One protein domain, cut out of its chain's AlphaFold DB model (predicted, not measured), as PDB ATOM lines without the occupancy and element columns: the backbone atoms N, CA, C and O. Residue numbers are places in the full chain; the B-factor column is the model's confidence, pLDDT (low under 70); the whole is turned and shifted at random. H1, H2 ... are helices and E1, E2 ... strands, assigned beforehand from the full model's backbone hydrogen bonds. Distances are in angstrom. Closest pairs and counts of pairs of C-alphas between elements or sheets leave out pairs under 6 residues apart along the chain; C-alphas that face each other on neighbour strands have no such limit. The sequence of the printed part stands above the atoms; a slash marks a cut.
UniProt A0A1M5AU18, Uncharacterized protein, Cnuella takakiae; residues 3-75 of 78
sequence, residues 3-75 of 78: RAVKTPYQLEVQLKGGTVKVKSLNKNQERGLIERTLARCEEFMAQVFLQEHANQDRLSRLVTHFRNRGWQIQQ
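AT A GLANCE: This is residues 3 to 75 of the 78 residues of an uncharacterized protein of Cnuella takakiae (UniProt A0A1M5AU18). Two layers: a twisted antiparallel sheet, E3, E2, E1, E4 in order, with helices on one face, H1 over E3 and H2 over E2 and E1. The class is mixed; 73 residues are printed, with E1, E2, E3, H1, H2, E4 in turn. The whole is compact, radius of gyration of the C-alphas 12.0 A, spans 39 by 19 by 17 A.

IN THESE COORDINATES: E1 is residues 3 to 6, from C-alpha (178.536, 74.295, 237.466); E2 9 to 16; E3 19 to 24; E4 72 to 74, ending at (177.934, 69.270, 237.412). H1 is 32 to 52, 30.2 A long; H2 58 to 68.

HOW THE PARTS SIT: E1, E2, E3 form a meander, antiparallel neighbours in turn; N 4 and O 11 are 2.8 A apart, N 14 and O 21 2.8 A. H1, with residues 46 to 50 alone, touches H2 at a steep tilt of 57 degrees; the closest C-alphas, Ala 46 and Leu 62, are 6.8 A apart. Both helices have every O i to N i+4 pair within hydrogen-bond range.

THE WHOLE: The printed part has no cut; pLDDT is under 70 at residues 27 to 31, 54 to 56 and 75.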
ATOM      1  N   ARG A   3     178.626  73.947 238.882       92.25
ATOM      2  CA  ARG A   3     178.536  74.295 237.466       92.25
ATOM      3  C   ARG A   3     177.163  73.903 236.926       92.25
ATOM      4  O   ARG A   3     176.696  72.792 237.167       92.25
ATOM      5  N   ALA A   4     176.528  74.818 236.206       92.94
ATOM      6  CA  ALA A   4     175.259  74.618 235.519       92.94
ATOM      7  C   ALA A   4     175.498  74.656 234.004       92.94
ATOM      8  O   ALA A   4     176.070  75.612 233.482       92.94
ATOM      9  N   VAL A   5     175.086  73.607 233.296       92.44
ATOM     10  CA  VAL A   5     175.333  73.428 231.861       92.44
ATOM     11  C   VAL A   5     174.015  73.293 231.110       92.44
ATOM     12  O   VAL A   5     173.139  72.522 231.498       92.44
ATOM     13  N   LYS A   6     173.880  74.055 230.026       90.69
ATOM     14  CA  LYS A   6     172.782  73.962 229.064       90.69
ATOM     15  C   LYS A   6     173.334  74.340 227.697       90.69
ATOM     16  O   LYS A   6     173.381  75.519 227.362       90.69
ATOM     17  N   THR A   7     173.821  73.346 226.952       84.81
ATOM     18  CA  THR A   7     174.566  73.529 225.695       84.81
ATOM     19  C   THR A   7     173.884  74.548 224.771       84.81
ATOM     20  O   THR A   7     172.688  74.411 224.516       84.81
ATOM     21  N   PRO A   8     174.612  75.563 224.267       84.62
ATOM     22  CA  PRO A   8     176.066  75.770 224.359       84.62
ATOM     23  C   PRO A   8     176.553  76.514 225.623       84.62
ATOM     24  O   PRO A   8     177.741  76.804 225.729       84.62
ATOM     25  N   TYR A   9     175.670  76.834 226.567       87.81
ATOM     26  CA  TYR A   9     175.950  77.700 227.714       87.81
ATOM     27  C   TYR A   9     176.484  76.938 228.927       87.81
ATOM     28  O   TYR A   9     175.996  75.862 229.285       87.81
ATOM     29  N   GLN A  10     177.462  77.537 229.604       90.94
ATOM     30  CA  GLN A  10     178.033  77.018 230.843       90.94
ATOM     31  C   GLN A  10     178.162  78.147 231.859       90.94
ATOM     32  O   GLN A  10     178.785  79.173 231.579       90.94
ATOM     33  N   LEU A  11     177.589  77.941 233.041       91.75
ATOM     34  CA  LEU A  11     177.588  78.896 234.137       91.75
ATOM     35  C   LEU A  11     178.276  78.305 235.371       91.75
ATOM     36  O   LEU A  11     178.102  77.133 235.702       91.75
ATOM     37  N   GLU A  12     179.025  79.135 236.085       93.38
ATOM     38  CA  GLU A  12     179.512  78.862 237.433       93.38
ATOM     39  C   GLU A  12     178.639  79.610 238.436       93.38
ATOM     40  O   GLU A  12     178.515  80.832 238.360       93.38
ATOM     41  N   VAL A  13     178.045  78.874 239.376       93.31
ATOM     42  CA  VAL A  13     177.166  79.415 240.414       93.31
ATOM     43  C   VAL A  13     177.845  79.297 241.772       93.31
ATOM     44  O   VAL A  13     178.253  78.215 242.219       93.31
ATOM     45  N   GLN A  14     177.942  80.424 242.467       92.88
ATOM     46  CA  GLN A  14     178.578  80.530 243.768       92.88
ATOM     47  C   GLN A  14     177.641  81.195 244.774       92.88
ATOM     48  O   GLN A  14     177.120  82.275 244.529       92.88
ATOM     49  N   LEU A  15     177.474  80.573 245.938       89.25
ATOM     50  CA  LEU A  15     176.788  81.168 247.079       89.25
ATOM     51  C   LEU A  15     177.848  81.696 248.057       89.25
ATOM     52  O   LEU A  15     178.660  80.911 248.546       89.25
ATOM     53  N   LYS A  16     177.869  83.005 248.329       85.25
ATOM     54  CA  LYS A  16     178.757  83.645 249.320       85.25
ATOM     55  C   LYS A  16     177.936  84.501 250.275       85.25
ATOM     56  O   LYS A  16     177.319  85.461 249.832       85.25
ATOM     57  N   GLY A  17     177.935  84.173 251.568       78.38
ATOM     58  CA  GLY A  17     177.302  85.013 252.598       78.38
ATOM     59  C   GLY A  17     175.812  85.308 252.363       78.38
ATOM     60  O   GLY A  17     175.332  86.362 252.753       78.38
ATOM     61  N   GLY A  18     175.085  84.415 251.680       80.56
ATOM     62  CA  GLY A  18     173.678  84.626 251.309       80.56
ATOM     63  C   GLY A  18     173.445  85.340 249.972       80.56
ATOM     64  O   GLY A  18     172.297  85.454 249.552       80.56
ATOM     65  N   THR A  19     174.504  85.754 249.277       88.06
ATOM     66  CA  THR A  19     174.439  86.303 247.917       88.06
ATOM     67  C   THR A  19     174.787  85.237 246.882       88.06
ATOM     68  O   THR A  19     175.765  84.497 247.049       88.06
ATOM     69  N   VAL A  20     174.018  85.175 245.796       91.88
ATOM     70  CA  VAL A  20     174.314  84.341 244.627       91.88
ATOM     71  C   VAL A  20     175.171  85.133 243.650       91.88
ATOM     72  O   VAL A  20     174.882  86.288 243.355       91.88
ATOM     73  N   LYS A  21     176.237  84.512 243.151       94.06
ATOM     74  CA  LYS A  21     177.036  85.015 242.036       94.06
ATOM     75  C   LYS A  21     177.014  84.010 240.900       94.06
ATOM     76  O   LYS A  21     177.280  82.832 241.141       94.06
ATOM     77  N   VAL A  22     176.741  84.472 239.685       93.38
ATOM     78  CA  VAL A  22     176.725  83.626 238.486       93.38
ATOM     79  C   VAL A  22     177.664  84.198 237.435       93.38
ATOM     80  O   VAL A  22     177.616  85.383 237.108       93.38
ATOM     81  N   LYS A  23     178.539  83.354 236.892       91.19
ATOM     82  CA  LYS A  23     179.498  83.732 235.846       91.19
ATOM     83  C   LYS A  23     179.337  82.833 234.634       91.19
ATOM     84  O   LYS A  23     179.222  81.624 234.795       91.19
ATOM     85  N   SER A  24     179.395  83.403 233.434       89.75
ATOM     86  CA  SER A  24     179.615  82.600 232.226       89.75
ATOM     87  C   SER A  24     181.045  82.054 232.221       89.75
ATOM     88  O   SER A  24     181.991  82.752 232.598       89.75
ATOM     89  N   LEU A  25     181.182  80.791 231.818       85.44
ATOM     90  CA  LEU A  25     182.458  80.094 231.668       85.44
ATOM     91  C   LEU A  25     182.990  80.114 230.229       85.44
ATOM     92  O   LEU A  25     184.109  79.654 229.993       85.44
ATOM     93  N   ASN A  26     182.232  80.636 229.262       77.31
ATOM     94  CA  ASN A  26     182.689  80.711 227.881       77.31
ATOM     95  C   ASN A  26     183.557  81.954 227.660       77.31
ATOM     96  O   ASN A  26     183.208  83.065 228.061       77.31
ATOM     97  N   LYS A  27     184.700  81.763 226.999       65.44
ATOM     98  CA  LYS A  27     185.689  82.819 226.733       65.44
ATOM     99  C   LYS A  27     185.566  83.438 225.335       65.44
ATOM    100  O   LYS A  27     186.292  84.383 225.038       65.44
ATOM    101  N   ASN A  28     184.658  82.950 224.486       66.00
ATOM    102  CA  ASN A  28     184.482  83.492 223.136       66.00
ATOM    103  C   ASN A  28     183.791  84.867 223.178       66.00
ATOM    104  O   ASN A  28     182.625  84.978 223.561       66.00
ATOM    105  N   GLN A  29     184.516  85.916 222.772       55.62
ATOM    106  CA  GLN A  29     184.124  87.325 222.937       55.62
ATOM    107  C   GLN A  29     182.793  87.693 222.257       55.62
ATOM    108  O   GLN A  29     182.010  88.435 222.847       55.62
ATOM    109  N   GLU A  30     182.486  87.132 221.083       58.53
ATOM    110  CA  GLU A  30     181.257  87.448 220.329       58.53
ATOM    111  C   GLU A  30     179.983  86.861 220.964       58.53
ATOM    112  O   GLU A  30     178.928  87.489 220.948       58.53
ATOM    113  N   ARG A  31     180.077  85.696 221.623       59.44
ATOM    114  CA  ARG A  31     178.978  85.131 222.438       59.44
ATOM    115  C   ARG A  31     178.931  85.713 223.851       59.44
ATOM    116  O   ARG A  31     177.964  85.501 224.582       59.44
ATOM    117  N   GLY A  32     179.945  86.492 224.228       73.06
ATOM    118  CA  GLY A  32     180.128  86.989 225.584       73.06
ATOM    119  C   GLY A  32     178.983  87.871 226.084       73.06
ATOM    120  O   GLY A  32     178.668  87.818 227.267       73.06
ATOM    121  N   LEU A  33     178.328  88.668 225.228       82.38
ATOM    122  CA  LEU A  33     177.222  89.521 225.684       82.38
ATOM    123  C   LEU A  33     175.989  88.697 226.070       82.38
ATOM    124  O   LEU A  33     175.496  88.858 227.182       82.38
ATOM    125  N   ILE A  34     175.541  87.790 225.197       86.44
ATOM    126  CA  ILE A  34     174.375  86.926 225.449       86.44
ATOM    127  C   ILE A  34     174.596  86.105 226.716       86.44
ATOM    128  O   ILE A  34     173.722  86.031 227.574       86.44
ATOM    129  N   GLU A  35     175.788  85.536 226.873       84.81
ATOM    130  CA  GLU A  35     176.091  84.703 228.030       84.81
ATOM    131  C   GLU A  35     176.238  85.489 229.332       84.81
ATOM    132  O   GLU A  35     175.821  85.009 230.386       84.81
ATOM    133  N   ARG A  36     176.786  86.710 229.282       87.25
ATOM    134  CA  ARG A  36     176.804  87.612 230.443       87.25
ATOM    135  C   ARG A  36     175.394  88.034 230.832       87.25
ATOM    136  O   ARG A  36     175.089  88.042 232.021       87.25
ATOM    137  N   THR A  37     174.541  88.348 229.858       90.94
ATOM    138  CA  THR A  37     173.132  88.673 230.106       90.94
ATOM    139  C   THR A  37     172.416  87.482 230.730       90.94
ATOM    140  O   THR A  37     171.798  87.635 231.779       90.94
ATOM    141  N   LEU A  38     172.581  86.280 230.170       91.81
ATOM    142  CA  LEU A  38     172.021  85.049 230.730       91.81
ATOM    143  C   LEU A  38     172.502  84.808 232.166       91.81
ATOM    144  O   LEU A  38     171.684  84.551 233.045       91.81
ATOM    145  N   ALA A  39     173.806  84.946 232.425       91.88
ATOM    146  CA  ALA A  39     174.368  84.806 233.766       91.88
ATOM    147  C   ALA A  39     173.744  85.806 234.752       91.88
ATOM    148  O   ALA A  39     173.375  85.413 235.853       91.88
ATOM    149  N   ARG A  40     173.562  87.073 234.354       94.06
ATOM    150  CA  ARG A  40     172.909  88.093 235.191       94.06
ATOM    151  C   ARG A  40     171.434  87.806 235.437       94.06
ATOM    152  O   ARG A  40     170.972  87.995 236.557       94.06
ATOM    153  N   CYS A  41     170.706  87.325 234.432       95.00
ATOM    154  CA  CYS A  41     169.320  86.906 234.611       95.00
ATOM    155  C   CYS A  41     169.226  85.755 235.619       95.00
ATOM    156  O   CYS A  41     168.444  85.834 236.563       95.00
ATOM    157  N   GLU A  42     170.032  84.704 235.451       95.06
ATOM    158  CA  GLU A  42     170.044  83.559 236.371       95.06
ATOM    159  C   GLU A  42     170.509  83.958 237.780       95.06
ATOM    160  O   GLU A  42     169.954  83.474 238.760       95.06
ATOM    161  N   GLU A  43     171.462  84.887 237.905       95.50
ATOM    162  CA  GLU A  43     171.871  85.470 239.189       95.50
ATOM    163  C   GLU A  43     170.704  86.167 239.891       95.50
ATOM    164  O   GLU A  43     170.437  85.889 241.059       95.50
ATOM    165  N   PHE A  44     169.983  87.028 239.170       95.19
ATOM    166  CA  PHE A  44     168.827  87.743 239.701       95.19
ATOM    167  C   PHE A  44     167.725  86.777 240.150       95.19
ATOM    168  O   PHE A  44     167.273  86.847 241.290       95.19
ATOM    169  N   MET A  45     167.338  85.828 239.293       95.19
ATOM    170  CA  MET A  45     166.299  84.842 239.616       95.19
ATOM    171  C   MET A  45     166.687  83.974 240.815       95.19
ATOM    172  O   MET A  45     165.866  83.742 241.702       95.19
ATOM    173  N   ALA A  46     167.945  83.540 240.885       93.56
ATOM    174  CA  ALA A  46     168.454  82.764 242.005       93.56
ATOM    175  C   ALA A  46     168.490  83.573 243.312       93.56
ATOM    176  O   ALA A  46     168.218  83.027 244.384       93.56
ATOM    177  N   GLN A  47     168.806  84.870 243.234       93.38
ATOM    178  CA  GLN A  47     168.809  85.768 244.385       93.38
ATOM    179  C   GLN A  47     167.393  85.996 244.927       93.38
ATOM    180  O   GLN A  47     167.198  85.879 246.137       93.38
ATOM    181  N   VAL A  48     166.416  86.259 244.050       92.69
ATOM    182  CA  VAL A  48     164.995  86.405 244.420       92.69
ATOM    183  C   VAL A  48     164.472  85.108 245.038       92.69
ATOM    184  O   VAL A  48     163.934  85.116 246.143       92.69
ATOM    185  N   PHE A  49     164.740  83.968 244.398       91.88
ATOM    186  CA  PHE A  49     164.331  82.660 244.904       91.88
ATOM    187  C   PHE A  49     164.856  82.381 246.322       91.88
ATOM    188  O   PHE A  49     164.125  81.851 247.160       91.88
ATOM    189  N   LEU A  50     166.108  82.746 246.620       89.44
ATOM    190  CA  LEU A  50     166.669  82.587 247.964       89.44
ATOM    191  C   LEU A  50     166.104  83.567 248.995       89.44
ATOM    192  O   LEU A  50     166.064  83.215 250.174       89.44
ATOM    193  N   GLN A  51     165.695  84.769 248.584       87.31
ATOM    194  CA  GLN A  51     165.016  85.717 249.472       87.31
ATOM    195  C   GLN A  51     163.642  85.185 249.894       87.31
ATOM    196  O   GLN A  51     163.304  85.253 251.073       87.31
ATOM    197  N   GLU A  52     162.899  84.583 248.964       86.00
ATOM    198  CA  GLU A  52     161.593  83.964 249.234       86.00
ATOM    199  C   GLU A  52     161.700  82.683 250.084       86.00
ATOM    200  O   GLU A  52     160.777  82.333 250.813       86.00
ATOM    201  N   HIS A  53     162.840  81.986 250.027       80.44
ATOM    202  CA  HIS A  53     163.056  80.694 250.688       80.44
ATOM    203  C   HIS A  53     164.230  80.742 251.679       80.44
ATOM    204  O   HIS A  53     165.167  79.944 251.584       80.44
ATOM    205  N   ALA A  54     164.173  81.666 252.643       67.25
ATOM    206  CA  ALA A  54     165.265  82.050 253.551       67.25
ATOM    207  C   ALA A  54     165.771  80.979 254.562       67.25
ATOM    208  O   ALA A  54     166.444  81.328 255.533       67.25
ATOM    209  N   ASN A  55     165.525  79.688 254.327       68.06
ATOM    210  CA  ASN A  55     165.795  78.580 255.252       68.06
ATOM    211  C   ASN A  55     167.241  78.036 255.194       68.06
ATOM    212  O   ASN A  55     168.048  78.419 254.339       68.06
ATOM    213  N   GLN A  56     167.548  77.110 256.114       67.62
ATOM    214  CA  GLN A  56     168.718  76.223 256.056       67.62
ATOM    215  C   GLN A  56     168.704  75.424 254.726       67.62
ATOM    216  O   GLN A  56     167.645  75.207 254.138       67.62
ATOM    217  N   ASP A  57     169.882  75.070 254.202       83.69
ATOM    218  CA  ASP A  57     170.095  74.383 252.905       83.69
ATOM    219  C   ASP A  57     169.912  75.205 251.612       83.69
ATOM    220  O   ASP A  57     169.526  74.692 250.553       83.69
ATOM    221  N   ARG A  58     170.292  76.488 251.646       85.44
ATOM    222  CA  ARG A  58     170.277  77.393 250.475       85.44
ATOM    223  C   ARG A  58     170.987  76.828 249.238       85.44
ATOM    224  O   ARG A  58     170.515  77.023 248.122       85.44
ATOM    225  N   LEU A  59     172.101  76.114 249.416       87.88
ATOM    226  CA  LEU A  59     172.843  75.524 248.297       87.88
ATOM    227  C   LEU A  59     172.044  74.410 247.602       87.88
ATOM    228  O   LEU A  59     171.934  74.411 246.378       87.88
ATOM    229  N   SER A  60     171.450  73.496 248.368       89.06
ATOM    230  CA  SER A  60     170.624  72.398 247.846       89.06
ATOM    231  C   SER A  60     169.378  72.923 247.129       89.06
ATOM    232  O   SER A  60     169.004  72.426 246.061       89.06
ATOM    233  N   ARG A  61     168.772  73.992 247.663       89.62
ATOM    234  CA  ARG A  61     167.660  74.690 247.007       89.62
ATOM    235  C   ARG A  61     168.085  75.363 245.705       89.62
ATOM    236  O   ARG A  61     167.374  75.220 244.717       89.62
ATOM    237  N   LEU A  62     169.243  76.023 245.664       91.38
ATOM    238  CA  LEU A  62     169.785  76.584 244.421       91.38
ATOM    239  C   LEU A  62     170.030  75.506 243.363       91.38
ATOM    240  O   LEU A  62     169.636  75.677 242.214       91.38
ATOM    241  N   VAL A  63     170.633  74.378 243.740       92.00
ATOM    242  CA  VAL A  63     170.841  73.251 242.819       92.00
ATOM    243  C   VAL A  63     169.507  72.778 242.237       92.00
ATOM    244  O   VAL A  63     169.395  72.575 241.030       92.00
ATOM    245  N   THR A  64     168.482  72.654 243.080       92.62
ATOM    246  CA  THR A  64     167.133  72.251 242.658       92.62
ATOM    247  C   THR A  64     166.482  73.300 241.755       92.62
ATOM    248  O   THR A  64     165.930  72.951 240.716       92.62
ATOM    249  N   HIS A  65     166.609  74.585 242.090       93.69
ATOM    250  CA  HIS A  65     166.116  75.698 241.278       93.69
ATOM    251  C   HIS A  65     166.691  75.660 239.858       93.69
ATOM    252  O   HIS A  65     165.943  75.694 238.883       93.69
ATOM    253  N   PHE A  66     168.011  75.510 239.724       94.81
ATOM    254  CA  PHE A  66     168.647  75.419 238.410       94.81
ATOM    255  C   PHE A  66     168.240  74.138 237.660       94.81
ATOM    256  O   PHE A  66     167.959  74.206 236.463       94.81
ATOM    257  N   ARG A  67     168.120  72.985 238.340       94.38
ATOM    258  CA  ARG A  67     167.605  71.747 237.718       94.38
ATOM    259  C   ARG A  67     166.197  71.927 237.154       94.38
ATOM    260  O   ARG A  67     165.964  71.569 236.004       94.38
ATOM    261  N   ASN A  68     165.292  72.541 237.915       94.44
ATOM    262  CA  ASN A  68     163.910  72.793 237.489       94.44
ATOM    263  C   ASN A  68     163.831  73.728 236.271       94.44
ATOM    264  O   ASN A  68     162.902  73.639 235.477       94.44
ATOM    265  N   ARG A  69     164.833  74.596 236.086       93.38
ATOM    266  CA  ARG A  69     164.977  75.475 234.913       93.38
ATOM    267  C   ARG A  69     165.649  74.790 233.707       93.38
ATOM    268  O   ARG A  69     165.883  75.420 232.670       93.38
ATOM    269  N   GLY A  70     165.954  73.498 233.824       93.50
ATOM    270  CA  GLY A  70     166.542  72.683 232.764       93.50
ATOM    271  C   GLY A  70     168.064  72.791 232.659       93.50
ATOM    272  O   GLY A  70     168.613  72.513 231.594       93.50
ATOM    273  N   TRP A  71     168.750  73.212 233.724       94.94
ATOM    274  CA  TRP A  71     170.209  73.167 233.788       94.94
ATOM    275  C   TRP A  71     170.696  71.798 234.265       94.94
ATOM    276  O   TRP A  71     170.238  71.269 235.280       94.94
ATOM    277  N   GLN A  72     171.697  71.253 233.579       94.44
ATOM    278  CA  GLN A  72     172.433  70.083 234.042       94.44
ATOM    279  C   GLN A  72     173.472  70.520 235.071       94.44
ATOM    280  O   GLN A  72     174.337  71.348 234.783       94.44
ATOM    281  N   ILE A  73     173.389  69.978 236.284       93.69
ATOM    282  CA  ILE A  73     174.301  70.353 237.367       93.69
ATOM    283  C   ILE A  73     175.481  69.398 237.401       93.69
ATOM    284  O   ILE A  73     175.319  68.215 237.689       93.69
ATOM    285  N   GLN A  74     176.668  69.940 237.164       88.38
ATOM    286  CA  GLN A  74     177.934  69.270 237.412       88.38
ATOM    287  C   GLN A  74     178.448  69.764 238.770       88.38
ATOM    288  O   GLN A  74     178.815  70.933 238.930       88.38
ATOM    289  N   GLN A  75     178.414  68.894 239.780       68.31
ATOM    290  CA  GLN A  75     179.055  69.187 241.061       68.31
ATOM    291  C   GLN A  75     180.570  69.110 240.855       68.31
ATOM    292  O   GLN A  75     181.108  68.049 240.553       68.31
TER     293      GLN A  75